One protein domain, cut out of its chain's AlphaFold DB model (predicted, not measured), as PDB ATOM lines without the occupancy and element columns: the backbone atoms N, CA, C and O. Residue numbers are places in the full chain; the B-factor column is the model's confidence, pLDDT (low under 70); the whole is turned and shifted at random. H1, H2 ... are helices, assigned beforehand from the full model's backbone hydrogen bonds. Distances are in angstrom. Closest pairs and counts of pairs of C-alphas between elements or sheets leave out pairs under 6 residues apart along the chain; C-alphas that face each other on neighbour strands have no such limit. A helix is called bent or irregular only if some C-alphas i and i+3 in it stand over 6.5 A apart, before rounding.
ATOM      1  N   ALA A 130      43.084  -3.755 -29.357       93.06
ATOM      2  CA  ALA A 130      42.743  -2.347 -29.493       93.06
ATOM      3  C   ALA A 130      42.884  -1.604 -28.155       93.06
ATOM      4  O   ALA A 130      42.656  -2.162 -27.075       93.06
ATOM      5  N   SER A 131      43.259  -0.329 -28.236       92.44
ATOM      6  CA  SER A 131      43.213   0.594 -27.104       92.44
ATOM      7  C   SER A 131      41.780   1.074 -26.859       92.44
ATOM      8  O   SER A 131      41.017   1.178 -27.823       92.44
ATOM      9  N   PRO A 132      41.407   1.379 -25.604       90.69
ATOM     10  CA  PRO A 132      40.099   1.942 -25.308       90.69
ATOM     11  C   PRO A 132      39.828   3.237 -26.070       90.69
ATOM     12  O   PRO A 132      40.745   4.028 -26.309       90.69
ATOM     13  N   SER A 133      38.564   3.456 -26.430       88.75
ATOM     14  CA  SER A 133      38.136   4.710 -27.049       88.75
ATOM     15  C   SER A 133      38.244   5.895 -26.077       88.75
ATOM     16  O   SER A 133      38.199   5.725 -24.857       88.75
ATOM     17  N   GLY A 134      38.303   7.120 -26.607       86.38
ATOM     18  CA  GLY A 134      38.226   8.328 -25.772       86.38
ATOM     19  C   GLY A 134      36.909   8.422 -24.989       86.38
ATOM     20  O   GLY A 134      36.879   8.913 -23.866       86.38
ATOM     21  N   SER A 135      35.818   7.867 -25.523       84.06
ATOM     22  CA  SER A 135      34.551   7.753 -24.795       84.06
ATOM     23  C   SER A 135      34.648   6.810 -23.591       84.06
ATOM     24  O   SER A 135      34.032   7.070 -22.553       84.06
ATOM     25  N   PHE A 136      35.443   5.742 -23.686       85.00
ATOM     26  CA  PHE A 136      35.747   4.895 -22.536       85.00
ATOM     27  C   PHE A 136      36.611   5.615 -21.508       85.00
ATOM     28  O   PHE A 136      36.345   5.474 -20.316       85.00
ATOM     29  N   ASP A 137      37.586   6.416 -21.947       87.00
ATOM     30  CA  ASP A 137      38.380   7.258 -21.045       87.00
ATOM     31  C   ASP A 137      37.469   8.178 -20.226       87.00
ATOM     32  O   ASP A 137      37.516   8.138 -19.003       87.00
ATOM     33  N   ILE A 138      36.533   8.880 -20.877       84.00
ATOM     34  CA  ILE A 138      35.542   9.734 -20.201       84.00
ATOM     35  C   ILE A 138      34.693   8.933 -19.205       84.00
ATOM     36  O   ILE A 138      34.388   9.406 -18.109       84.00
ATOM     37  N   ALA A 139      34.284   7.712 -19.553       82.62
ATOM     38  CA  ALA A 139      33.513   6.873 -18.641       82.62
ATOM     39  C   ALA A 139      34.343   6.431 -17.423       82.62
ATOM     40  O   ALA A 139      33.816   6.389 -16.308       82.62
ATOM     41  N   VAL A 140      35.630   6.134 -17.620       85.19
ATOM     42  CA  VAL A 140      36.571   5.788 -16.547       85.19
ATOM     43  C   VAL A 140      36.796   6.990 -15.652       85.19
ATOM     44  O   VAL A 140      36.640   6.864 -14.448       85.19
ATOM     45  N   SER A 141      37.047   8.155 -16.228       83.88
ATOM     46  CA  SER A 141      37.092   9.447 -15.560       83.88
ATOM     47  C   SER A 141      35.868   9.707 -14.687       83.88
ATOM     48  O   SER A 141      35.989   9.892 -13.480       83.88
ATOM     49  N   ILE A 142      34.657   9.613 -15.248       81.19
ATOM     50  CA  ILE A 142      33.405   9.780 -14.493       81.19
ATOM     51  C   ILE A 142      33.286   8.738 -13.381       81.19
ATOM     52  O   ILE A 142      32.781   9.058 -12.308       81.19
ATOM     53  N   PHE A 143      33.725   7.501 -13.611       80.75
ATOM     54  CA  PHE A 143      33.698   6.455 -12.596       80.75
ATOM     55  C   PHE A 143      34.704   6.723 -11.471       80.75
ATOM     56  O   PHE A 143      34.347   6.642 -10.299       80.75
ATOM     57  N   VAL A 144      35.940   7.072 -11.815       74.81
ATOM     58  CA  VAL A 144      37.019   7.396 -10.881       74.81
ATOM     59  C   VAL A 144      36.605   8.596 -10.041       74.81
ATOM     60  O   VAL A 144      36.605   8.516  -8.816       74.81
ATOM     61  N   ILE A 145      36.135   9.660 -10.693       68.25
ATOM     62  CA  ILE A 145      35.585  10.841 -10.038       68.25
ATOM     63  C   ILE A 145      34.377  10.429  -9.192       68.25
ATOM     64  O   ILE A 145      34.385  10.606  -7.986       68.25
ATOM     65  N   GLY A 146      33.340   9.814  -9.746       71.19
ATOM     66  CA  GLY A 146      32.093   9.535  -9.022       71.19
ATOM     67  C   GLY A 146      32.234   8.561  -7.848       71.19
ATOM     68  O   GLY A 146      31.592   8.746  -6.812       71.19
ATOM     69  N   HIS A 147      33.070   7.532  -7.982       71.12
ATOM     70  CA  HIS A 147      33.206   6.484  -6.975       71.12
ATOM     71  C   HIS A 147      34.274   6.810  -5.925       71.12
ATOM     72  O   HIS A 147      34.082   6.465  -4.754       71.12
ATOM     73  N   HIS A 148      35.352   7.506  -6.306       66.38
ATOM     74  CA  HIS A 148      36.425   7.876  -5.382       66.38
ATOM     75  C   HIS A 148      36.355   9.319  -4.873       66.38
ATOM     76  O   HIS A 148      37.014   9.615  -3.887       66.38
ATOM     77  N   THR A 149      35.512  10.208  -5.414       56.25
ATOM     78  CA  THR A 149      35.250  11.523  -4.774       56.25
ATOM     79  C   THR A 149      34.645  11.402  -3.382       56.25
ATOM     80  O   THR A 149      34.773  12.318  -2.583       56.25
ATOM     81  N   LYS A 150      34.021  10.267  -3.048       71.38
ATOM     82  CA  LYS A 150      33.603   9.977  -1.667       71.38
ATOM     83  C   LYS A 150      34.772   9.578  -0.758       71.38
ATOM     84  O   LYS A 150      34.610   9.562   0.456       71.38
ATOM     85  N   ASN A 151      35.920   9.236  -1.337       83.50
ATOM     86  CA  ASN A 151      37.134   8.833  -0.649       83.50
ATOM     87  C   ASN A 151      38.202   9.931  -0.814       83.50
ATOM     88  O   ASN A 151      39.076   9.862  -1.677       83.50
ATOM     89  N   GLU A 152      38.113  10.962   0.031       86.62
ATOM     90  CA  GLU A 152      39.067  12.086   0.061       86.62
ATOM     91  C   GLU A 152      40.526  11.626   0.230       86.62
ATOM     92  O   GLU A 152      41.448  12.254  -0.296       86.62
ATOM     93  N   GLN A 153      40.745  10.497   0.914       88.88
ATOM     94  CA  GLN A 153      42.076   9.926   1.094       88.88
ATOM     95  C   GLN A 153      42.658   9.441  -0.235       88.88
ATOM     96  O   GLN A 153      43.786   9.806  -0.561       88.88
ATOM     97  N   PHE A 154      41.883   8.713  -1.046       89.25
ATOM     98  CA  PHE A 154      42.321   8.293  -2.380       89.25
ATOM     99  C   PHE A 154      42.719   9.485  -3.250       89.25
ATOM    100  O   PHE A 154      43.778   9.478  -3.873       89.25
ATOM    101  N   LYS A 155      41.881  10.529  -3.273       88.75
ATOM    102  CA  LYS A 155      42.127  11.738  -4.069       88.75
ATOM    103  C   LYS A 155      43.417  12.441  -3.647       88.75
ATOM    104  O   LYS A 155      44.194  12.853  -4.507       88.75
ATOM    105  N   THR A 156      43.635  12.558  -2.337       91.00
ATOM    106  CA  THR A 156      44.841  13.164  -1.752       91.00
ATOM    107  C   THR A 156      46.083  12.342  -2.084       91.00
ATOM    108  O   THR A 156      47.097  12.888  -2.512       91.00
ATOM    109  N   ASN A 157      45.987  11.019  -1.951       92.25
ATOM    110  CA  ASN A 157      47.062  10.091  -2.278       92.25
ATOM    111  C   ASN A 157      47.420  10.155  -3.772       92.25
ATOM    112  O   ASN A 157      48.593  10.263  -4.127       92.25
ATOM    113  N   LEU A 158      46.421  10.153  -4.655       91.25
ATOM    114  CA  LEU A 158      46.643  10.244  -6.095       91.25
ATOM    115  C   LEU A 158      47.272  11.587  -6.497       91.25
ATOM    116  O   LEU A 158      48.195  11.596  -7.302       91.25
ATOM    117  N   ASP A 159      46.835  12.701  -5.902       91.81
ATOM    118  CA  ASP A 159      47.435  14.026  -6.118       91.81
ATOM    119  C   ASP A 159      48.903  14.076  -5.661       91.81
ATOM    120  O   ASP A 159      49.772  14.575  -6.380       91.81
ATOM    121  N   HIS A 160      49.208  13.500  -4.494       92.44
ATOM    122  CA  HIS A 160      50.582  13.396  -4.002       92.44
ATOM    123  C   HIS A 160      51.460  12.565  -4.947       92.44
ATOM    124  O   HIS A 160      52.569  12.978  -5.295       92.44
ATOM    125  N   LEU A 161      50.937  11.430  -5.417       92.94
ATOM    126  CA  LEU A 161      51.611  10.582  -6.391       92.94
ATOM    127  C   LEU A 161      51.862  11.333  -7.708       92.94
ATOM    128  O   LEU A 161      52.980  11.303  -8.212       92.94
ATOM    129  N   LEU A 162      50.863  12.033  -8.251       93.19
ATOM    130  CA  LEU A 162      50.996  12.801  -9.494       93.19
ATOM    131  C   LEU A 162      52.068  13.885  -9.379       93.19
ATOM    132  O   LEU A 162      52.961  13.943 -10.222       93.19
ATOM    133  N   LYS A 163      52.056  14.670  -8.297       93.12
ATOM    134  CA  LYS A 163      53.088  15.686  -8.029       93.12
ATOM    135  C   LYS A 163      54.486  15.086  -7.996       93.12
ATOM    136  O   LYS A 163      55.401  15.635  -8.605       93.12
ATOM    137  N   TYR A 164      54.647  13.951  -7.320       92.19
ATOM    138  CA  TYR A 164      55.922  13.246  -7.280       92.19
ATOM    139  C   TYR A 164      56.365  12.784  -8.677       92.19
ATOM    140  O   TYR A 164      57.512  12.995  -9.065       92.19
ATOM    141  N   LEU A 165      55.460  12.200  -9.467       92.62
ATOM    142  CA  LEU A 165      55.774  11.720 -10.816       92.62
ATOM    143  C   LEU A 165      56.130  12.848 -11.784       92.62
ATOM    144  O   LEU A 165      57.005  12.659 -12.623       92.62
ATOM    145  N   ILE A 166      55.478  14.005 -11.665       93.12
ATOM    146  CA  ILE A 166      55.760  15.184 -12.490       93.12
ATOM    147  C   ILE A 166      57.194  15.670 -12.256       93.12
ATOM    148  O   ILE A 166      57.885  15.992 -13.215       93.12
ATOM    149  N   ILE A 167      57.685  15.635 -11.012       92.62
ATOM    150  CA  ILE A 167      59.077  15.996 -10.683       92.62
ATOM    151  C   ILE A 167      60.084  15.030 -11.331       92.62
ATOM    152  O   ILE A 167      61.213  15.416 -11.628       92.62
ATOM    153  N   LEU A 168      59.694  13.771 -11.554       89.69
ATOM    154  CA  LEU A 168      60.548  12.772 -12.200       89.69
ATOM    155  C   LEU A 168      60.578  12.886 -13.731       89.69
ATOM    156  O   LEU A 168      61.377  12.194 -14.372       89.69
ATOM    157  N   LEU A 169      59.702  13.693 -14.331       91.19
ATOM    158  CA  LEU A 169      59.656  13.875 -15.774       91.19
ATOM    159  C   LEU A 169      60.685  14.918 -16.228       91.19
ATOM    160  O   LEU A 169      60.887  15.919 -15.547       91.19
ATOM    161  N   PRO A 170      61.346  14.702 -17.378       90.88
ATOM    162  CA  PRO A 170      62.208  15.722 -17.954       90.88
ATOM    163  C   PRO A 170      61.382  16.922 -18.446       90.88
ATOM    164  O   PRO A 170      60.240  16.758 -18.886       90.88
ATOM    165  N   ASP A 171      61.972  18.119 -18.382       91.06
ATOM    166  CA  ASP A 171      61.280  19.395 -18.639       91.06
ATOM    167  C   ASP A 171      60.577  19.444 -20.006       91.06
ATOM    168  O   ASP A 171      59.496  20.014 -20.133       91.06
ATOM    169  N   ASP A 172      61.140  18.780 -21.021       91.31
ATOM    170  CA  ASP A 172      60.595  18.721 -22.383       91.31
ATOM    171  C   ASP A 172      59.280  17.934 -22.495       91.31
ATOM    172  O   ASP A 172      58.634  17.961 -23.540       91.31
ATOM    173  N   LYS A 173      58.895  17.198 -21.449       90.00
ATOM    174  CA  LYS A 173      57.656  16.411 -21.391       90.00
ATOM    175  C   LYS A 173      56.579  17.063 -20.534       90.00
ATOM    176  O   LYS A 173      55.445  16.593 -20.553       90.00
ATOM    177  N   LEU A 174      56.909  18.119 -19.788       87.25
ATOM    178  CA  LEU A 174      55.958  18.800 -18.907       87.25
ATOM    179  C   LEU A 174      54.874  19.542 -19.696       87.25
ATOM    180  O   LEU A 174      53.730  19.588 -19.253       87.25
ATOM    181  N   GLU A 175      55.203  20.063 -20.881       87.31
ATOM    182  CA  GLU A 175      54.251  20.773 -21.752       87.31
ATOM    183  C   GLU A 175      53.124  19.867 -22.283       87.31
ATOM    184  O   GLU A 175      52.037  20.350 -22.596       87.31
ATOM    185  N   ASP A 176      53.359  18.551 -22.337       85.94
ATOM    186  CA  ASP A 176      52.390  17.558 -22.814       85.94
ATOM    187  C   ASP A 176      51.391  17.118 -21.727       85.94
ATOM    188  O   ASP A 176      50.447  16.377 -22.021       85.94
ATOM    189  N   ILE A 177      51.594  17.523 -20.466       87.12
ATOM    190  CA  ILE A 177      50.738  17.128 -19.343       87.12
ATOM    191  C   ILE A 177      49.642  18.184 -19.180       87.12
ATOM    192  O   ILE A 177      49.924  19.309 -18.760       87.12
ATOM    193  N   PRO A 178      48.375  17.862 -19.489       82.44
ATOM    194  CA  PRO A 178      47.298  18.816 -19.310       82.44
ATOM    195  C   PRO A 178      47.123  19.115 -17.820       82.44
ATOM    196  O   PRO A 178      46.975  18.193 -17.017       82.44
ATOM    197  N   SER A 179      47.043  20.398 -17.453       75.31
ATOM    198  CA  SER A 179      46.547  20.832 -16.139       75.31
ATOM    199  C   SER A 179      45.029  20.626 -16.091       75.31
ATOM    200  O   SER A 179      44.230  21.563 -16.194       75.31
ATOM    201  N   SER A 180      44.628  19.363 -16.095       70.50
ATOM    202  CA  SER A 180      43.245  18.935 -16.209       70.50
ATOM    203  C   SER A 180      42.595  18.892 -14.820       70.50
ATOM    204  O   SER A 180      43.258  18.666 -13.813       70.50
ATOM    205  N   ILE A 181      41.279  19.117 -14.746       68.25
ATOM    206  CA  ILE A 181      40.503  18.892 -13.507       68.25
ATOM    207  C   ILE A 181      40.426  17.383 -13.186       68.25
ATOM    208  O   ILE A 181      40.141  16.990 -12.054       68.25
ATOM    209  N   ASP A 182      40.683  16.536 -14.180       85.19
ATOM    210  CA  ASP A 182      40.614  15.089 -14.105       85.19
ATOM    211  C   ASP A 182      41.984  14.448 -13.830       85.19
ATOM    212  O   ASP A 182      42.893  14.452 -14.668       85.19
ATOM    213  N   GLN A 183      42.102  13.841 -12.649       87.19
ATOM    214  CA  GLN A 183      43.313  13.149 -12.212       87.19
ATOM    215  C   GLN A 183      43.616  11.901 -13.058       87.19
ATOM    216  O   GLN A 183      44.768  11.471 -13.120       87.19
ATOM    217  N   PHE A 184      42.615  11.291 -13.708       89.62
ATOM    218  CA  PHE A 184      42.835  10.114 -14.550       89.62
ATOM    219  C   PHE A 184      43.504  10.479 -15.880       89.62
ATOM    220  O   PHE A 184      44.466   9.817 -16.278       89.62
ATOM    221  N   ASP A 185      43.052  11.552 -16.530       89.94
ATOM    222  CA  ASP A 185      43.664  12.057 -17.766       89.94
ATOM    223  C   ASP A 185      45.097  12.540 -17.520       89.94
ATOM    224  O   ASP A 185      46.004  12.266 -18.317       89.94
ATOM    225  N   GLU A 186      45.328  13.198 -16.382       91.12
ATOM    226  CA  GLU A 186      46.664  13.598 -15.944       91.12
ATOM    227  C   GLU A 186      47.560  12.369 -15.721       91.12
ATOM    228  O   GLU A 186      48.646  12.280 -16.295       91.12
ATOM    229  N   LEU A 187      47.077  11.352 -14.997       93.06
ATOM    230  CA  LEU A 187      47.809  10.101 -14.774       93.06
ATOM    231  C   LEU A 187      48.140   9.369 -16.083       93.06
ATOM    232  O   LEU A 187      49.241   8.832 -16.239       93.06
ATOM    233  N   LYS A 188      47.204   9.334 -17.038       93.69
ATOM    234  CA  LYS A 188      47.418   8.729 -18.361       93.69
ATOM    235  C   LYS A 188      48.494   9.487 -19.138       93.69
ATOM    236  O   LYS A 188      49.379   8.855 -19.721       93.69
ATOM    237  N   SER A 189      48.454  10.816 -19.092       92.88
ATOM    238  CA  SER A 189      49.433  11.692 -19.740       92.88
ATOM    239  C   SER A 189      50.824  11.513 -19.134       92.88
ATOM    240  O   SER A 189      51.779  11.264 -19.867       92.88
ATOM    241  N   VAL A 190      50.929  11.482 -17.802       93.56
ATOM    242  CA  VAL A 190      52.168  11.173 -17.069       93.56
ATOM    243  C   VAL A 190      52.699   9.787 -17.442       93.56
ATOM    244  O   VAL A 190      53.875   9.630 -17.766       93.56
ATOM    245  N   SER A 191      51.840   8.763 -17.463       94.88
ATOM    246  CA  SER A 191      52.226   7.404 -17.863       94.88
ATOM    247  C   SER A 191      52.820   7.370 -19.277       94.88
ATOM    248  O   SER A 191      53.847   6.724 -19.512       94.88
ATOM    249  N   LYS A 192      52.207   8.097 -20.217       94.56
ATOM    250  CA  LYS A 192      52.677   8.212 -21.600       94.56
ATOM    251  C   LYS A 192      53.984   9.001 -21.703       94.56
ATOM    252  O   LYS A 192      54.889   8.559 -22.409       94.56
ATOM    253  N   ALA A 193      54.122  10.099 -20.960       94.00
ATOM    254  CA  ALA A 193      55.345  10.900 -20.872       94.00
ATOM    255  C   ALA A 193      56.530  10.085 -20.322       94.00
ATOM    256  O   ALA A 193      57.658  10.204 -20.799       94.00
ATOM    257  N   LEU A 194      56.257   9.153 -19.405       92.62
ATOM    258  CA  LEU A 194      57.227   8.171 -18.920       92.62
ATOM    259  C   LEU A 194      57.594   7.093 -19.967       92.62
ATOM    260  O   LEU A 194      58.475   6.262 -19.724       92.62
ATOM    261  N   GLY A 195      56.963   7.084 -21.142       93.62
ATOM    262  CA  GLY A 195      57.230   6.154 -22.240       93.62
ATOM    263  C   GLY A 195      56.450   4.841 -22.165       93.62
ATOM    264  O   GLY A 195      56.822   3.874 -22.836       93.62
ATOM    265  N   ASN A 196      55.387   4.763 -21.355       95.12
ATOM    266  CA  ASN A 196      54.488   3.616 -21.411       95.12
ATOM    267  C   ASN A 196      53.670   3.639 -22.707       95.12
ATOM    268  O   ASN A 196      53.238   4.687 -23.183       95.12
ATOM    269  N   LYS A 197      53.435   2.450 -23.270       94.81
ATOM    270  CA  LYS A 197      52.495   2.271 -24.382       94.81
ATOM    271  C   LYS A 197      51.060   2.403 -23.882       94.81
ATOM    272  O   LYS A 197      50.784   2.063 -22.728       94.81
ATOM    273  N   ASP A 198      50.163   2.800 -24.779       92.94
ATOM    274  CA  ASP A 198      48.729   2.783 -24.510       92.94
ATOM    275  C   ASP A 198      48.282   1.380 -24.091       92.94
ATOM    276  O   ASP A 198      48.734   0.363 -24.629       92.94
ATOM    277  N   ASN A 199      47.410   1.324 -23.086       93.50
ATOM    278  CA  ASN A 199      46.859   0.059 -22.630       93.50
ATOM    279  C   ASN A 199      45.865  -0.468 -23.665       93.50
ATOM    280  O   ASN A 199      45.090   0.295 -24.239       93.50
ATOM    281  N   THR A 200      45.884  -1.776 -23.885       95.19
ATOM    282  CA  THR A 200      44.891  -2.486 -24.698       95.19
ATOM    283  C   THR A 200      43.836  -3.134 -23.805       95.19
ATOM    284  O   THR A 200      44.049  -3.314 -22.601       95.19
ATOM    285  N   PHE A 201      42.704  -3.560 -24.364       92.56
ATOM    286  CA  PHE A 201      41.733  -4.357 -23.602       92.56
ATOM    287  C   PHE A 201      42.336  -5.657 -23.059       92.56
ATOM    288  O   PHE A 201      41.999  -6.077 -21.951       92.56
ATOM    289  N   ARG A 202      43.280  -6.264 -23.786       94.88
ATOM    290  CA  ARG A 202      44.062  -7.413 -23.319       94.88
ATOM    291  C   ARG A 202      44.829  -7.071 -22.045       94.88
ATOM    292  O   ARG A 202      44.731  -7.804 -21.063       94.88
ATOM    293  N   ASP A 203      45.537  -5.945 -22.035       94.25
ATOM    294  CA  ASP A 203      46.286  -5.463 -20.868       94.25
ATOM    295  C   ASP A 203      45.369  -5.194 -19.662       94.25
ATOM    296  O   ASP A 203      45.719  -5.507 -18.522       94.25
ATOM    297  N   ILE A 204      44.185  -4.632 -19.911       92.12
ATOM    298  CA  ILE A 204      43.196  -4.300 -18.879       92.12
ATOM    299  C   ILE A 204      42.594  -5.575 -18.272       92.12
ATOM    300  O   ILE A 204      42.535  -5.721 -17.050       92.12
ATOM    301  N   LEU A 205      42.175  -6.529 -19.108       90.19
ATOM    302  CA  LEU A 205      41.528  -7.768 -18.663       90.19
ATOM    303  C   LEU A 205      42.495  -8.721 -17.956       90.19
ATOM    304  O   LEU A 205      42.096  -9.418 -17.022       90.19
ATOM    305  N   THR A 206      43.760  -8.747 -18.378       91.75
ATOM    306  CA  THR A 206      44.802  -9.597 -17.776       91.75
ATOM    307  C   THR A 206      45.457  -8.985 -16.545       91.75
ATOM    308  O   THR A 206      46.320  -9.619 -15.936       91.75
ATOM    309  N   CYS A 207      45.048  -7.777 -16.149       89.50
ATOM    310  CA  CYS A 207      45.580  -7.090 -14.984       89.50
ATOM    311  C   CYS A 207      45.380  -7.947 -13.714       89.50
ATOM    312  O   CYS A 207      44.261  -8.184 -13.254       89.50
ATOM    313  N   ILE A 208      46.501  -8.448 -13.184       68.25
ATOM    314  CA  ILE A 208      46.600  -9.417 -12.081       68.25
ATOM    315  C   ILE A 208      46.179  -8.871 -10.703       68.25
ATOM    316  O   ILE A 208      45.616  -9.656  -9.938       68.25
ATOM    317  N   PRO A 209      46.407  -7.593 -10.335       67.31
ATOM    318  CA  PRO A 209      46.101  -7.125  -8.990       67.31
ATOM    319  C   PRO A 209      44.606  -7.283  -8.700       67.31
ATOM    320  O   PRO A 209      43.755  -6.729  -9.392       67.31
ATOM    321  N   SER A 210      44.278  -8.097  -7.699       76.50
ATOM    322  CA  SER A 210      42.924  -8.198  -7.143       76.50
ATOM    323  C   SER A 210      42.581  -7.014  -6.240       76.50
ATOM    324  O   SER A 210      41.419  -6.856  -5.882       76.50
ATOM    325  N   MET A 211      43.594  -6.232  -5.866       87.88
ATOM    326  CA  MET A 211      43.478  -5.036  -5.045       87.88
ATOM    327  C   MET A 211      42.771  -3.905  -5.789       87.88
ATOM    328  O   MET A 211      42.797  -3.817  -7.022       87.88
ATOM    329  N   SER A 212      42.123  -3.052  -5.010       89.75
ATOM    330  CA  SER A 212      41.497  -1.837  -5.505       89.75
ATOM    331  C   SER A 212      42.542  -0.802  -5.931       89.75
ATOM    332  O   SER A 212      43.691  -0.854  -5.491       89.75
ATOM    333  N   ALA A 213      42.157   0.163  -6.777       90.56
ATOM    334  CA  ALA A 213      43.034   1.289  -7.100       90.56
ATOM    335  C   ALA A 213      43.495   2.034  -5.836       90.56
ATOM    336  O   ALA A 213      44.639   2.462  -5.781       90.56
ATOM    337  N   ASP A 214      42.647   2.127  -4.810       90.06
ATOM    338  CA  ASP A 214      42.959   2.821  -3.557       90.06
ATOM    339  C   ASP A 214      44.054   2.132  -2.739       90.06
ATOM    340  O   ASP A 214      45.076   2.735  -2.402       90.06
ATOM    341  N   GLU A 215      43.899   0.826  -2.525       91.62
ATOM    342  CA  GLU A 215      44.933  -0.003  -1.901       91.62
ATOM    343  C   GLU A 215      46.240   0.045  -2.705       91.62
ATOM    344  O   GLU A 215      47.325   0.089  -2.126       91.62
ATOM    345  N   TYR A 216      46.148   0.072  -4.041       93.31
ATOM    346  CA  TYR A 216      47.328   0.110  -4.900       93.31
ATOM    347  C   TYR A 216      48.069   1.445  -4.833       93.31
ATOM    348  O   TYR A 216      49.290   1.443  -4.703       93.31
ATOM    349  N   VAL A 217      47.359   2.577  -4.893       92.56
ATOM    350  CA  VAL A 217      47.975   3.909  -4.764       92.56
ATOM    351  C   VAL A 217      48.637   4.053  -3.399       92.56
ATOM    352  O   VAL A 217      49.780   4.495  -3.333       92.56
ATOM    353  N   THR A 218      47.959   3.632  -2.330       91.81
ATOM    354  CA  THR A 218      48.513   3.682  -0.970       91.81
ATOM    355  C   THR A 218      49.811   2.875  -0.882       91.81
ATOM    356  O   THR A 218      50.839   3.409  -0.479       91.81
ATOM    357  N   GLY A 219      49.816   1.641  -1.398       91.75
ATOM    358  CA  GLY A 219      51.025   0.816  -1.433       91.75
ATOM    359  C   GLY A 219      52.157   1.385  -2.303       91.75
ATOM    360  O   GLY A 219      53.327   1.167  -1.992       91.75
ATOM    361  N   ILE A 220      51.840   2.123  -3.377       92.44
ATOM    362  CA  ILE A 220      52.855   2.835  -4.170       92.44
ATOM    363  C   ILE A 220      53.488   3.952  -3.337       92.44
ATOM    364  O   ILE A 220      54.711   4.054  -3.321       92.44
ATOM    365  N   ILE A 221      52.685   4.776  -2.659       91.38
ATOM    366  CA  ILE A 221      53.179   5.912  -1.866       91.38
ATOM    367  C   ILE A 221      54.089   5.430  -0.740       91.38
ATOM    368  O   ILE A 221      55.209   5.920  -0.630       91.38
ATOM    369  N   ASP A 222      53.659   4.414   0.010       90.00
ATOM    370  CA  ASP A 222      54.459   3.818   1.086       90.00
ATOM    371  C   ASP A 222      55.791   3.252   0.549       90.00
ATOM    372  O   ASP A 222      56.843   3.323   1.188       90.00
ATOM    373  N   GLY A 223      55.774   2.698  -0.668       88.12
ATOM    374  CA  GLY A 223      56.971   2.187  -1.333       88.12
ATOM    375  C   GLY A 223      57.918   3.284  -1.826       88.12
ATOM    376  O   GLY A 223      59.138   3.107  -1.774       88.12
ATOM    377  N   LEU A 224      57.387   4.413  -2.305       86.12
ATOM    378  CA  LEU A 224      58.167   5.503  -2.902       86.12
ATOM    379  C   LEU A 224      59.158   6.150  -1.924       86.12
ATOM    380  O   LEU A 224      60.169   6.696  -2.366       86.12
ATOM    381  N   GLU A 225      58.941   6.011  -0.616       78.25
ATOM    382  CA  GLU A 225      59.872   6.465   0.426       78.25
ATOM    383  C   GLU A 225      61.252   5.769   0.367       78.25
ATOM    384  O   GLU A 225      62.219   6.249   0.955       78.25
ATOM    385  N   HIS A 226      61.383   4.670  -0.387       80.81
ATOM    386  CA  HIS A 226      62.559   3.798  -0.389       80.81
ATOM    387  C   HIS A 226      63.469   3.921  -1.635       80.81
ATOM    388  O   HIS A 226      64.183   2.972  -1.951       80.81
ATOM    389  N   ASN A 227      63.494   5.069  -2.331       78.25
ATOM    390  CA  ASN A 227      64.306   5.298  -3.549       78.25
ATOM    391  C   ASN A 227      64.080   4.230  -4.641       78.25
ATOM    392  O   ASN A 227      64.949   3.413  -4.949       78.25
ATOM    393  N   ILE A 228      62.894   4.249  -5.248       87.12
ATOM    394  CA  ILE A 228      62.515   3.311  -6.312       87.12
ATOM    395  C   ILE A 228      63.177   3.692  -7.650       87.12
ATOM    396  O   ILE A 228      63.186   4.855  -8.050       87.12
ATOM    397  N   GLU A 229      63.684   2.701  -8.391       92.25
ATOM    398  CA  GLU A 229      64.174   2.903  -9.759       92.25
ATOM    399  C   GLU A 229      63.062   3.380 -10.712       92.25
ATOM    400  O   GLU A 229      61.941   2.867 -10.702       92.25
ATOM    401  N   LEU A 230      63.394   4.288 -11.637       90.25
ATOM    402  CA  LEU A 230      62.453   4.802 -12.644       90.25
ATOM    403  C   LEU A 230      61.765   3.686 -13.457       90.25
ATOM    404  O   LEU A 230      60.608   3.822 -13.850       90.25
ATOM    405  N   SER A 231      62.462   2.576 -13.716       92.50
ATOM    406  CA  SER A 231      61.929   1.393 -14.409       92.50
ATOM    407  C   SER A 231      60.734   0.770 -13.668       92.50
ATOM    408  O   SER A 231      59.733   0.410 -14.293       92.50
ATOM    409  N   GLU A 232      60.808   0.698 -12.338       93.31
ATOM    410  CA  GLU A 232      59.756   0.145 -11.494       93.31
ATOM    411  C   GLU A 232      58.623   1.161 -11.318       93.31
ATOM    412  O   GLU A 232      57.460   0.784 -11.442       93.31
ATOM    413  N   VAL A 233      58.933   2.460 -11.189       92.00
ATOM    414  CA  VAL A 233      57.917   3.534 -11.206       92.00
ATOM    415  C   VAL A 233      57.064   3.449 -12.477       92.00
ATOM    416  O   VAL A 233      55.836   3.401 -12.395       92.00
ATOM    417  N   LYS A 234      57.683   3.316 -13.659       93.81
ATOM    418  CA  LYS A 234      56.962   3.146 -14.939       93.81
ATOM    419  C   LYS A 234      55.959   1.996 -14.898       93.81
ATOM    420  O   LYS A 234      54.825   2.143 -15.361       93.81
ATOM    421  N   LYS A 235      56.374   0.856 -14.343       93.56
ATOM    422  CA  LYS A 235      55.562  -0.359 -14.226       93.56
ATOM    423  C   LYS A 235      54.421  -0.193 -13.222       93.56
ATOM    424  O   LYS A 235      53.304  -0.611 -13.529       93.56
ATOM    425  N   LEU A 236      54.677   0.438 -12.076       93.75
ATOM    426  CA  LEU A 236      53.661   0.751 -11.068       93.75
ATOM    427  C   LEU A 236      52.579   1.666 -11.650       93.75
ATOM    428  O   LEU A 236      51.399   1.327 -11.597       93.75
ATOM    429  N   ILE A 237      52.966   2.754 -12.319       94.31
ATOM    430  CA  ILE A 237      52.007   3.686 -12.928       94.31
ATOM    431  C   ILE A 237      51.205   3.024 -14.045       94.31
ATOM    432  O   ILE A 237      49.980   3.147 -14.091       94.31
ATOM    433  N   ARG A 238      51.858   2.235 -14.907       94.69
ATOM    434  CA  ARG A 238      51.145   1.478 -15.942       94.69
ATOM    435  C   ARG A 238      50.108   0.530 -15.340       94.69
ATOM    436  O   ARG A 238      48.999   0.427 -15.861       94.69
ATOM    437  N   ASN A 239      50.455  -0.162 -14.257       94.25
ATOM    438  CA  ASN A 239      49.537  -1.062 -13.570       94.25
ATOM    439  C   ASN A 239      48.388  -0.311 -12.896       94.25
ATOM    440  O   ASN A 239      47.257  -0.776 -12.999       94.25
ATOM    441  N   LEU A 240      48.640   0.852 -12.292       94.00
ATOM    442  CA  LEU A 240      47.593   1.676 -11.689       94.00
ATOM    443  C   LEU A 240      46.542   2.074 -12.731       94.00
ATOM    444  O   LEU A 240      45.356   1.818 -12.533       94.00
ATOM    445  N   VAL A 241      46.978   2.584 -13.887       93.94
ATOM    446  CA  VAL A 241      46.075   2.936 -14.994       93.94
ATOM    447  C   VAL A 241      45.247   1.719 -15.439       93.94
ATOM    448  O   VAL A 241      44.037   1.825 -15.635       93.94
ATOM    449  N   ARG A 242      45.861   0.532 -15.546       93.69
ATOM    450  CA  ARG A 242      45.149  -0.714 -15.898       93.69
ATOM    451  C   ARG A 242      44.125  -1.134 -14.845       93.69
ATOM    452  O   ARG A 242      43.042  -1.580 -15.217       93.69
ATOM    453  N   ILE A 243      44.448  -1.003 -13.556       92.44
ATOM    454  CA  ILE A 243      43.520  -1.304 -12.455       92.44
ATOM    455  C   ILE A 243      42.310  -0.372 -12.538       92.44
ATOM    456  O   ILE A 243      41.181  -0.857 -12.490       92.44
ATOM    457  N   MET A 244      42.532   0.931 -12.731       91.50
ATOM    458  CA  MET A 244      41.456   1.923 -12.846       91.50
ATOM    459  C   MET A 244      40.548   1.627 -14.045       91.50
ATOM    460  O   MET A 244      39.331   1.523 -13.881       91.50
ATOM    461  N   TYR A 245      41.128   1.356 -15.222       92.06
ATOM    462  CA  TYR A 245      40.366   0.901 -16.387       92.06
ATOM    463  C   TYR A 245      39.551  -0.359 -16.094       92.06
ATOM    464  O   TYR A 245      38.380  -0.444 -16.456       92.06
ATOM    465  N   ARG A 246      40.149  -1.353 -15.431       89.88
ATOM    466  CA  ARG A 246      39.485  -2.623 -15.119       89.88
ATOM    467  C   ARG A 246      38.324  -2.438 -14.146       89.88
ATOM    468  O   ARG A 246      37.284  -3.074 -14.320       89.88
ATOM    469  N   GLN A 247      38.488  -1.604 -13.123       87.62
ATOM    470  CA  GLN A 247      37.425  -1.301 -12.165       87.62
ATOM    471  C   GLN A 247      36.259  -0.584 -12.848       87.62
ATOM    472  O   GLN A 247      35.120  -1.029 -12.707       87.62
ATOM    473  N   ALA A 248      36.549   0.435 -13.660       86.56
ATOM    474  CA  ALA A 248      35.540   1.121 -14.459       86.56
ATOM    475  C   ALA A 248      34.839   0.161 -15.432       86.56
ATOM    476  O   ALA A 248      33.612   0.137 -15.498       86.56
ATOM    477  N   TYR A 249      35.590  -0.707 -16.118       86.56
ATOM    478  CA  TYR A 249      35.034  -1.731 -17.003       86.56
ATOM    479  C   TYR A 249      34.056  -2.655 -16.265       86.56
ATOM    480  O   TYR A 249      32.937  -2.886 -16.720       86.56
ATOM    481  N   HIS A 250      34.445  -3.171 -15.095       83.62
ATOM    482  CA  HIS A 250      33.578  -4.029 -14.288       83.62
ATOM    483  C   HIS A 250      32.334  -3.299 -13.775       83.62
ATOM    484  O   HIS A 250      31.248  -3.881 -13.789       83.62
ATOM    485  N   ALA A 251      32.471  -2.039 -13.368       81.75
ATOM    486  CA  ALA A 251      31.341  -1.222 -12.951       81.75
ATOM    487  C   ALA A 251      30.366  -0.966 -14.108       81.75
ATOM    488  O   ALA A 251      29.161  -1.150 -13.942       81.75
ATOM    489  N   LEU A 252      30.879  -0.654 -15.300       79.56
ATOM    490  CA  LEU A 252      30.078  -0.474 -16.513       79.56
ATOM    491  C   LEU A 252      29.356  -1.760 -16.935       79.56
ATOM    492  O   LEU A 252      28.222  -1.709 -17.410       79.56
ATOM    493  N   LEU A 253      29.984  -2.925 -16.736       77.25
ATOM    494  CA  LEU A 253      29.347  -4.219 -16.982       77.25
ATOM    495  C   LEU A 253      28.263  -4.572 -15.952       77.25
ATOM    496  O   LEU A 253      27.418  -5.420 -16.262       77.25
ATOM    497  N   SER A 254      28.312  -3.991 -14.751       76.88
ATOM    498  CA  SER A 254      27.328  -4.192 -13.683       76.88
ATOM    499  C   SER A 254      26.065  -3.343 -13.902       76.88
ATOM    500  O   SER A 254      26.037  -2.458 -14.757       76.88
ATOM    501  N   HIS A 255      24.976  -3.639 -13.182       57.75
ATOM    502  CA  HIS A 255      23.648  -3.101 -13.505       57.75
ATOM    503  C   HIS A 255      23.560  -1.563 -13.426       57.75
ATOM    504  O   HIS A 255      22.856  -0.972 -14.246       57.75
ATOM    505  N   ASP A 256      24.350  -0.926 -12.553       55.12
ATOM    506  CA  ASP A 256      24.441   0.537 -12.407       55.12
ATOM    507  C   ASP A 256      25.078   1.228 -13.629       55.12
ATOM    508  O   ASP A 256      24.755   2.372 -13.962       55.12
ATOM    509  N   GLY A 257      25.923   0.504 -14.368       53.09
ATOM    510  CA  GLY A 257      26.642   0.993 -15.542       53.09
ATOM    511  C   GLY A 257      25.805   1.110 -16.814       53.09
ATOM    512  O   GLY A 257      26.177   1.856 -17.719       53.09
ATOM    513  N   LYS A 258      24.648   0.433 -16.896       56.44
ATOM    514  CA  LYS A 258      23.784   0.493 -18.091       56.44
ATOM    515  C   LYS A 258      23.269   1.907 -18.357       56.44
ATOM    516  O   LYS A 258      23.158   2.285 -19.515       56.44
ATOM    517  N   SER A 259      23.006   2.703 -17.318       60.97
ATOM    518  CA  SER A 259      22.580   4.102 -17.481       60.97
ATOM    519  C   SER A 259      23.676   4.975 -18.113       60.97
ATOM    520  O   SER A 259      23.388   5.818 -18.961       60.97
ATOM    521  N   ILE A 260      24.939   4.717 -17.758       59.31
ATOM    522  CA  ILE A 260      26.122   5.411 -18.279       59.31
ATOM    523  C   ILE A 260      26.427   4.925 -19.702       59.31
ATOM    524  O   ILE A 260      26.603   5.740 -20.600       59.31
ATOM    525  N   ALA A 261      26.400   3.613 -19.945       58.19
ATOM    526  CA  ALA A 261      26.632   3.031 -21.269       58.19
ATOM    527  C   ALA A 261      25.555   3.428 -22.295       58.19
ATOM    528  O   ALA A 261      25.874   3.679 -23.450       58.19
ATOM    529  N   VAL A 262      24.287   3.550 -21.882       59.31
ATOM    530  CA  VAL A 262      23.205   4.066 -22.745       59.31
ATOM    531  C   VAL A 262      23.438   5.534 -23.108       59.31
ATOM    532  O   VAL A 262      23.080   5.959 -24.203       59.31
ATOM    533  N   LYS A 263      24.069   6.310 -22.217       60.66
ATOM    534  CA  LYS A 263      24.394   7.717 -22.467       60.66
ATOM    535  C   LYS A 263      25.552   7.891 -23.458       60.66
ATOM    536  O   LYS A 263      25.601   8.909 -24.140       60.66
ATOM    537  N   TYR A 264      26.439   6.901 -23.573       63.41
ATOM    538  CA  TYR A 264      27.608   6.942 -24.451       63.41
ATOM    539  C   TYR A 264      27.605   5.758 -25.420       63.41
ATOM    540  O   TYR A 264      28.166   4.701 -25.142       63.41
ATOM    541  N   ALA A 265      26.992   5.948 -26.591       59.53
ATOM    542  CA  ALA A 265      26.898   4.921 -27.630       59.53
ATOM    543  C   ALA A 265      28.265   4.325 -28.025       59.53
ATOM    544  O   ALA A 265      28.345   3.148 -28.356       59.53
ATOM    545  N   GLU A 266      29.356   5.083 -27.942       60.44
ATOM    546  CA  GLU A 266      30.707   4.583 -28.233       60.44
ATOM    547  C   GLU A 266      31.253   3.648 -27.143       60.44
ATOM    548  O   GLU A 266      31.896   2.655 -27.467       60.44
ATOM    549  N   VAL A 267      30.883   3.850 -25.872       66.31
ATOM    550  CA  VAL A 267      31.218   2.914 -24.780       66.31
ATOM    551  C   VAL A 267      30.586   1.542 -25.036       66.31
ATOM    552  O   VAL A 267      31.131   0.519 -24.630       66.31
ATOM    553  N   SER A 268      29.467   1.482 -25.770       65.06
ATOM    554  CA  SER A 268      28.878   0.203 -26.181       65.06
ATOM    555  C   SER A 268      29.787  -0.600 -27.124       65.06
ATOM    556  O   SER A 268      29.807  -1.828 -27.032       65.06
ATOM    557  N   GLN A 269      30.597   0.063 -27.962       68.56
ATOM    558  CA  GLN A 269      31.571  -0.615 -28.824       68.56
ATOM    559  C   GLN A 269      32.716  -1.224 -28.006       68.56
ATOM    560  O   GLN A 269      33.157  -2.330 -28.305       68.56
ATOM    561  N   ASP A 270      33.132  -0.573 -26.922       71.00
ATOM    562  CA  ASP A 270      34.142  -1.108 -26.000       71.00
ATOM    563  C   ASP A 270      33.585  -2.255 -25.128       71.00
ATOM    564  O   ASP A 270      34.281  -3.217 -24.780       71.00
ATOM    565  N   LEU A 271      32.284  -2.217 -24.818       79.12
ATOM    566  CA  LEU A 271      31.573  -3.296 -24.118       79.12
ATOM    567  C   LEU A 271      31.247  -4.497 -25.020       79.12
ATOM    568  O   LEU A 271      31.010  -5.597 -24.500       79.12
ATOM    569  N   LEU A 272      31.323  -4.326 -26.345       83.69
ATOM    570  CA  LEU A 272      31.119  -5.371 -27.353       83.69
ATOM    571  C   LEU A 272      32.034  -6.581 -27.117       83.69
ATOM    572  O   LEU A 272      31.661  -7.706 -27.428       83.69
ATOM    573  N   MET A 273      33.197  -6.388 -26.492       87.38
ATOM    574  CA  MET A 273      34.111  -7.466 -26.096       87.38
ATOM    575  C   MET A 273      33.461  -8.523 -25.209       87.38
ATOM    576  O   MET A 273      33.646  -9.724 -25.420       87.38
ATOM    577  N   SER A 274      32.671  -8.077 -24.234       86.38
ATOM    578  CA  SER A 274      31.951  -8.977 -23.335       86.38
ATOM    579  C   SER A 274      30.861  -9.751 -24.074       86.38
ATOM    580  O   SER A 274      30.686 -10.946 -23.840       86.38
ATOM    581  N   GLU A 275      30.185  -9.102 -25.023       88.75
ATOM    582  CA  GLU A 275      29.150  -9.716 -25.851       88.75
ATOM    583  C   GLU A 275      29.737 -10.704 -26.856       88.75
ATOM    584  O   GLU A 275      29.207 -11.801 -27.016       88.75
ATOM    585  N   MET A 276      30.867 -10.373 -27.485       92.44
ATOM    586  CA  MET A 276      31.603 -11.279 -28.369       92.44
ATOM    587  C   MET A 276      32.053 -12.527 -27.620       92.44
ATOM    588  O   MET A 276      31.838 -13.641 -28.099       92.44
ATOM    589  N   ALA A 277      32.651 -12.351 -26.437       92.75
ATOM    590  CA  ALA A 277      33.046 -13.467 -25.592       92.75
ATOM    591  C   ALA A 277      31.824 -14.323 -25.231       92.75
ATOM    592  O   ALA A 277      31.855 -15.539 -25.411       92.75
ATOM    593  N   LEU A 278      30.720 -13.702 -24.801       92.19
ATOM    594  CA  LEU A 278      29.481 -14.405 -24.462       92.19
ATOM    595  C   LEU A 278      28.929 -15.191 -25.654       92.19
ATOM    596  O   LEU A 278      28.569 -16.355 -25.505       92.19
ATOM    597  N   ASN A 279      28.915 -14.588 -26.841       94.31
ATOM    598  CA  ASN A 279      28.433 -15.211 -28.067       94.31
ATOM    599  C   ASN A 279      29.297 -16.420 -28.473       94.31
ATOM    600  O   ASN A 279      28.773 -17.438 -28.923       94.31
ATOM    601  N   ILE A 280      30.617 -16.347 -28.266       95.75
ATOM    602  CA  ILE A 280      31.521 -17.491 -28.451       95.75
ATOM    603  C   ILE A 280      31.191 -18.607 -27.454       95.75
ATOM    604  O   ILE A 280      31.037 -19.752 -27.870       95.75
ATOM    605  N   TYR A 281      31.020 -18.296 -26.166       94.50
ATOM    606  CA  TYR A 281      30.642 -19.309 -25.174       94.50
ATOM    607  C   TYR A 281      29.289 -19.948 -25.490       94.50
ATOM    608  O   TYR A 281      29.174 -21.165 -25.428       94.50
ATOM    609  N   GLN A 282      28.286 -19.164 -25.886       93.75
ATOM    610  CA  GLN A 282      26.976 -19.685 -26.291       93.75
ATOM    611  C   GLN A 282      27.077 -20.606 -27.514       93.75
ATOM    612  O   GLN A 282      26.431 -21.651 -27.536       93.75
ATOM    613  N   LEU A 283      27.915 -20.263 -28.500       94.62
ATOM    614  CA  LEU A 283      28.187 -21.124 -29.656       94.62
ATOM    615  C   LEU A 283      28.812 -22.461 -29.228       94.62
ATOM    616  O   LEU A 283      28.383 -23.513 -29.696       94.62
ATOM    617  N   ILE A 284      29.807 -22.418 -28.337       96.06
ATOM    618  CA  ILE A 284      30.485 -23.613 -27.812       96.06
ATOM    619  C   ILE A 284      29.503 -24.484 -27.016       96.06
ATOM    620  O   ILE A 284      29.466 -25.697 -27.203       96.06
ATOM    621  N   GLU A 285      28.693 -23.873 -26.150       95.00
ATOM    622  CA  GLU A 285      27.707 -24.560 -25.309       95.00
ATOM    623  C   GLU A 285      26.582 -25.214 -26.123       95.00
ATOM    624  O   GLU A 285      26.131 -26.303 -25.777       95.00
ATOM    625  N   ALA A 286      26.151 -24.589 -27.222       95.25
ATOM    626  CA  ALA A 286      25.100 -25.119 -28.090       95.25
ATOM    627  C   ALA A 286      25.576 -26.240 -29.038       95.25
ATOM    628  O   ALA A 286      24.750 -26.894 -29.682       95.25
ATOM    629  N   SER A 287      26.888 -26.462 -29.164       95.38
ATOM    630  CA  SER A 287      27.455 -27.424 -30.113       95.38
ATOM    631  C   SER A 287      27.544 -28.845 -29.546       95.38
ATOM    632  O   SER A 287      27.896 -29.068 -28.386       95.38
ATOM    633  N   LYS A 288      27.341 -29.843 -30.418       95.44
ATOM    634  CA  LYS A 288      27.624 -31.256 -30.106       95.44
ATOM    635  C   LYS A 288      29.122 -31.558 -29.939       95.44
ATOM    636  O   LYS A 288      29.463 -32.610 -29.411       95.44
ATOM    637  N   PHE A 289      29.997 -30.647 -30.373       95.50
ATOM    638  CA  PHE A 289      31.461 -30.725 -30.282       95.50
ATOM    639  C   PHE A 289      32.025 -29.790 -29.199       95.50
ATOM    640  O   PHE A 289      33.147 -29.292 -29.305       95.50
ATOM    641  N   LYS A 290      31.224 -29.506 -28.165       95.94
ATOM    642  CA  LYS A 290      31.576 -28.623 -27.050       95.94
ATOM    643  C   LYS A 290      33.001 -28.822 -26.501       95.94
ATOM    644  O   LYS A 290      33.692 -27.813 -26.378       95.94
ATOM    645  N   PRO A 291      33.465 -30.039 -26.137       97.00
ATOM    646  CA  PRO A 291      34.788 -30.180 -25.532       97.00
ATOM    647  C   PRO A 291      35.902 -29.782 -26.504       97.00
ATOM    648  O   PRO A 291      36.801 -29.045 -26.112       97.00
ATOM    649  N   GLU A 292      35.814 -30.169 -27.779       96.56
ATOM    650  CA  GLU A 292      36.858 -29.822 -28.747       96.56
ATOM    651  C   GLU A 292      36.841 -28.335 -29.126       96.56
ATOM    652  O   GLU A 292      37.899 -27.737 -29.310       96.56
ATOM    653  N   LEU A 293      35.658 -27.718 -29.215       96.19
ATOM    654  CA  LEU A 293      35.539 -26.277 -29.448       96.19
ATOM    655  C   LEU A 293      36.031 -25.459 -28.245       96.19
ATOM    656  O   LEU A 293      36.636 -24.404 -28.426       96.19
ATOM    657  N   LEU A 294      35.799 -25.937 -27.019       96.62
ATOM    658  CA  LEU A 294      36.301 -25.294 -25.807       96.62
ATOM    659  C   LEU A 294      37.829 -25.369 -25.721       96.62
ATOM    660  O   LEU A 294      38.461 -24.378 -25.358       96.62
ATOM    661  N   ASP A 295      38.414 -26.515 -26.071       96.81
ATOM    662  CA  ASP A 295      39.867 -26.688 -26.122       96.81
ATOM    663  C   ASP A 295      40.502 -25.802 -27.200       96.81
ATOM    664  O   ASP A 295      41.493 -25.125 -26.924       96.81
ATOM    665  N   GLU A 296      39.898 -25.728 -28.392       96.31
ATOM    666  CA  GLU A 296      40.322 -24.794 -29.439       96.31
ATOM    667  C   GLU A 296      40.241 -23.351 -28.929       96.31
ATOM    668  O   GLU A 296      41.220 -22.622 -29.025       96.31
ATOM    669  N   PHE A 297      39.124 -22.936 -28.323       96.00
ATOM    670  CA  PHE A 297      38.986 -21.587 -27.770       96.00
ATOM    671  C   PHE A 297      40.063 -21.282 -26.724       96.00
ATOM    672  O   PHE A 297      40.727 -20.252 -26.811       96.00
ATOM    673  N   ARG A 298      40.298 -22.200 -25.783       96.69
ATOM    674  CA  ARG A 298      41.339 -22.073 -24.757       96.69
ATOM    675  C   ARG A 298      42.744 -21.961 -25.357       96.69
ATOM    676  O   ARG A 298      43.570 -21.262 -24.784       96.69
ATOM    677  N   PHE A 299      43.026 -22.629 -26.474       96.75
ATOM    678  CA  PHE A 299      44.344 -22.611 -27.113       96.75
ATOM    679  C   PHE A 299      44.750 -21.220 -27.631       96.75
ATOM    680  O   PHE A 299      45.936 -20.897 -27.647       96.75
ATOM    681  N   HIS A 300      43.785 -20.377 -28.012       95.75
ATOM    682  CA  HIS A 300      44.057 -19.038 -28.559       95.75
ATOM    683  C   HIS A 300      44.308 -17.956 -27.500       95.75
ATOM    684  O   HIS A 300      44.664 -16.836 -27.859       95.75
ATOM    685  N   PHE A 301      44.134 -18.268 -26.213       95.94
ATOM    686  CA  PHE A 301      44.266 -17.300 -25.125       95.94
ATOM    687  C   PHE A 301      45.198 -17.814 -24.033       95.94
ATOM    688  O   PHE A 301      45.234 -19.001 -23.708       95.94
ATOM    689  N   THR A 302      45.943 -16.905 -23.407       96.12
ATOM    690  CA  THR A 302      46.700 -17.255 -22.203       96.12
ATOM    691  C   THR A 302      45.747 -17.667 -21.081       96.12
ATOM    692  O   THR A 302      44.565 -17.315 -21.072       96.12
ATOM    693  N   LYS A 303      46.252 -18.386 -20.073       95.00
ATOM    694  CA  LYS A 303      45.432 -18.799 -18.921       95.00
ATOM    695  C   LYS A 303      44.732 -17.608 -18.246       95.00
ATOM    696  O   LYS A 303      43.579 -17.735 -17.849       95.00
ATOM    697  N   LEU A 304      45.416 -16.466 -18.127       93.31
ATOM    698  CA  LEU A 304      44.862 -15.254 -17.514       93.31
ATOM    699  C   LEU A 304      43.777 -14.622 -18.389       93.31
ATOM    700  O   LEU A 304      42.719 -14.271 -17.876       93.31
ATOM    701  N   GLU A 305      44.014 -14.526 -19.697       94.50
ATOM    702  CA  GLU A 305      43.025 -14.021 -20.656       94.50
ATOM    703  C   GLU A 305      41.771 -14.885 -20.656       94.50
ATOM    704  O   GLU A 305      40.665 -14.367 -20.555       94.50
ATOM    705  N   PHE A 306      41.939 -16.206 -20.712       94.94
ATOM    706  CA  PHE A 306      40.827 -17.141 -20.711       94.94
ATOM    707  C   PHE A 306      39.985 -17.025 -19.435       94.94
ATOM    708  O   PHE A 306      38.761 -16.943 -19.513       94.94
ATOM    709  N   GLU A 307      40.611 -16.970 -18.255       93.19
ATOM    710  CA  GLU A 307      39.874 -16.792 -16.996       93.19
ATOM    711  C   GLU A 307      39.211 -15.408 -16.900       93.19
ATOM    712  O   GLU A 307      38.091 -15.301 -16.396       93.19
ATOM    713  N   ALA A 308      39.840 -14.354 -17.427       91.06
ATOM    714  CA  ALA A 308      39.235 -13.026 -17.497       91.06
ATOM    715  C   ALA A 308      38.006 -13.011 -18.423       91.06
ATOM    716  O   ALA A 308      36.935 -12.564 -18.007       91.06
ATOM    717  N   LEU A 309      38.125 -13.573 -19.631       92.50
ATOM    718  CA  LEU A 309      37.031 -13.731 -20.596       92.50
ATOM    719  C   LEU A 309      35.887 -14.569 -20.011       92.50
ATOM    720  O   LEU A 309      34.719 -14.223 -20.142       92.50
ATOM    721  N   LYS A 310      36.209 -15.637 -19.285       92.00
ATOM    722  CA  LYS A 310      35.225 -16.459 -18.577       92.00
ATOM    723  C   LYS A 310      34.526 -15.697 -17.451       92.00
ATOM    724  O   LYS A 310      33.338 -15.894 -17.207       92.00
ATOM    725  N   LYS A 311      35.249 -14.840 -16.725       89.12
ATOM    726  CA  LYS A 311      34.678 -14.031 -15.640       89.12
ATOM    727  C   LYS A 311      33.687 -13.000 -16.180       89.12
ATOM    728  O   LYS A 311      32.625 -12.839 -15.585       89.12
ATOM    729  N   ILE A 312      34.002 -12.335 -17.294       86.56
ATOM    730  CA  ILE A 312      33.114 -11.318 -17.884       86.56
ATOM    731  C   ILE A 312      31.850 -11.926 -18.511       86.56
ATOM    732  O   ILE A 312      30.827 -11.249 -18.572       86.56
ATOM    733  N   THR A 313      31.881 -13.197 -18.929       87.88
ATOM    734  CA  THR A 313      30.716 -13.877 -19.523       87.88
ATOM    735  C   THR A 313      29.788 -14.519 -18.503       87.88
ATOM    736  O   THR A 313      28.607 -14.697 -18.785       87.88
ATOM    737  N   ARG A 314      30.271 -14.794 -17.286       81.50
ATOM    738  CA  ARG A 314      29.493 -15.323 -16.150       81.50
ATOM    739  C   ARG A 314      28.522 -14.313 -15.520       81.50
ATOM    740  O   ARG A 314      28.252 -14.402 -14.324       81.50
ATOM    741  N   ARG A 315      27.993 -13.349 -16.282       64.81
ATOM    742  CA  ARG A 315      26.952 -12.451 -15.762       64.81
ATOM    743  C   ARG A 315      25.833 -13.295 -15.131       64.81
ATOM    744  O   ARG A 315      25.447 -14.290 -15.745       64.81
TER     745      ARG A 315
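This is residues 130 to 315 of the 318 residues of an uncharacterized protein of Pseudoalteromonas viridis (UniProt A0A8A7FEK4). Two helical lobes lie end to end: in the larger, the long helix H7 runs through the core with H1, H4, H5 and H6 packed round it, H2 packed on H4 and H6, and H3 at the far end on H4. In the smaller, H9 leads away, H10 turns the corner at the tip and H11 folds back to H9; H8 makes a corner between H7 and H9, and H5 meets H11 across the lobes. The printed part has 186 residues with eleven named helices, H1 to H11 in order, and no named strand: all helix. It is compact, with a radius of gyration of the C-alphas of 18.3 A, yet elongated, spanning 61 by 36 by 29 A.

Find C-alpha 230 at (62.453, 4.802, -12.644); from there H7, residues 230 to 253, runs 34.6 A to C-alpha 253 at (29.347, -4.219, -16.982). Before it come H1, residues 134 to 148, 20.5 A; H2, residues 152 to 167, 23.0 A; H3, residues 171 to 176; H4, residues 183 to 193; H5, residues 201 to 205; and H6, residues 213 to 224. After it come H8, residues 255 to 263; H9, residues 265 to 286, 30.1 A, with a kink of 41 degrees near residue 272; H10, residues 290 to 299; and H11, residues 303 to 313, ending at C-alpha 313 at (30.716, -13.877, -19.523). H3 is only just irregular: C-alphas 172 and 175 are 6.7 A apart.

Start at H7, the hub, which touches five helices. Its residues 236 to 247 alone touch H6, closest C-alphas Ala 213 and Ile 243 at 6.0 A, a hairpin at a shallow tilt of 10 degrees, opposite ways. Its residues 234 to 241 alone touch H4, closest C-alphas Ser 191 and Ile 237 at 6.2 A. H1 is about perpendicular to H7, at 89 degrees; residues 139 to 144 alone touch it, closest C-alphas Val 140 and Ala 248 at 5.2 A. H5 touches H7, by residues 242 to 246 of H7 alone, closest C-alphas Ile 204 and Arg 242 at 5.1 A, and H11, closest C-alphas Leu 205 and Ala 308 at 5.9 A. H2 touches H4, closest C-alphas Leu 162 and Leu 187 at 6.7 A. H7 and H8 touch only at the corner, closest C-alphas Ala 251 and Gly 257 at 5.8 A. Residues 274 to 281 of H9 alone touch H11, closest C-alphas Leu 278 and Thr 313 at 5.1 A. Every O i to N i+4 pair is within hydrogen-bond range in H1, H2, H4, H5, H6, H7, H10 and H11; H8 has 3 of 5, H9 14 of 18, and H3 0 of 2, with 2 of 3 O i to N i+3 pairs.

Look for the two C-alphas farthest apart at Asp 171 and Lys 288, 61.9 A. The printed part has no cut, and no link is long. Mean pLDDT of the printed part is 86.5; 22 residues are under 70, among them residues 255 to 269.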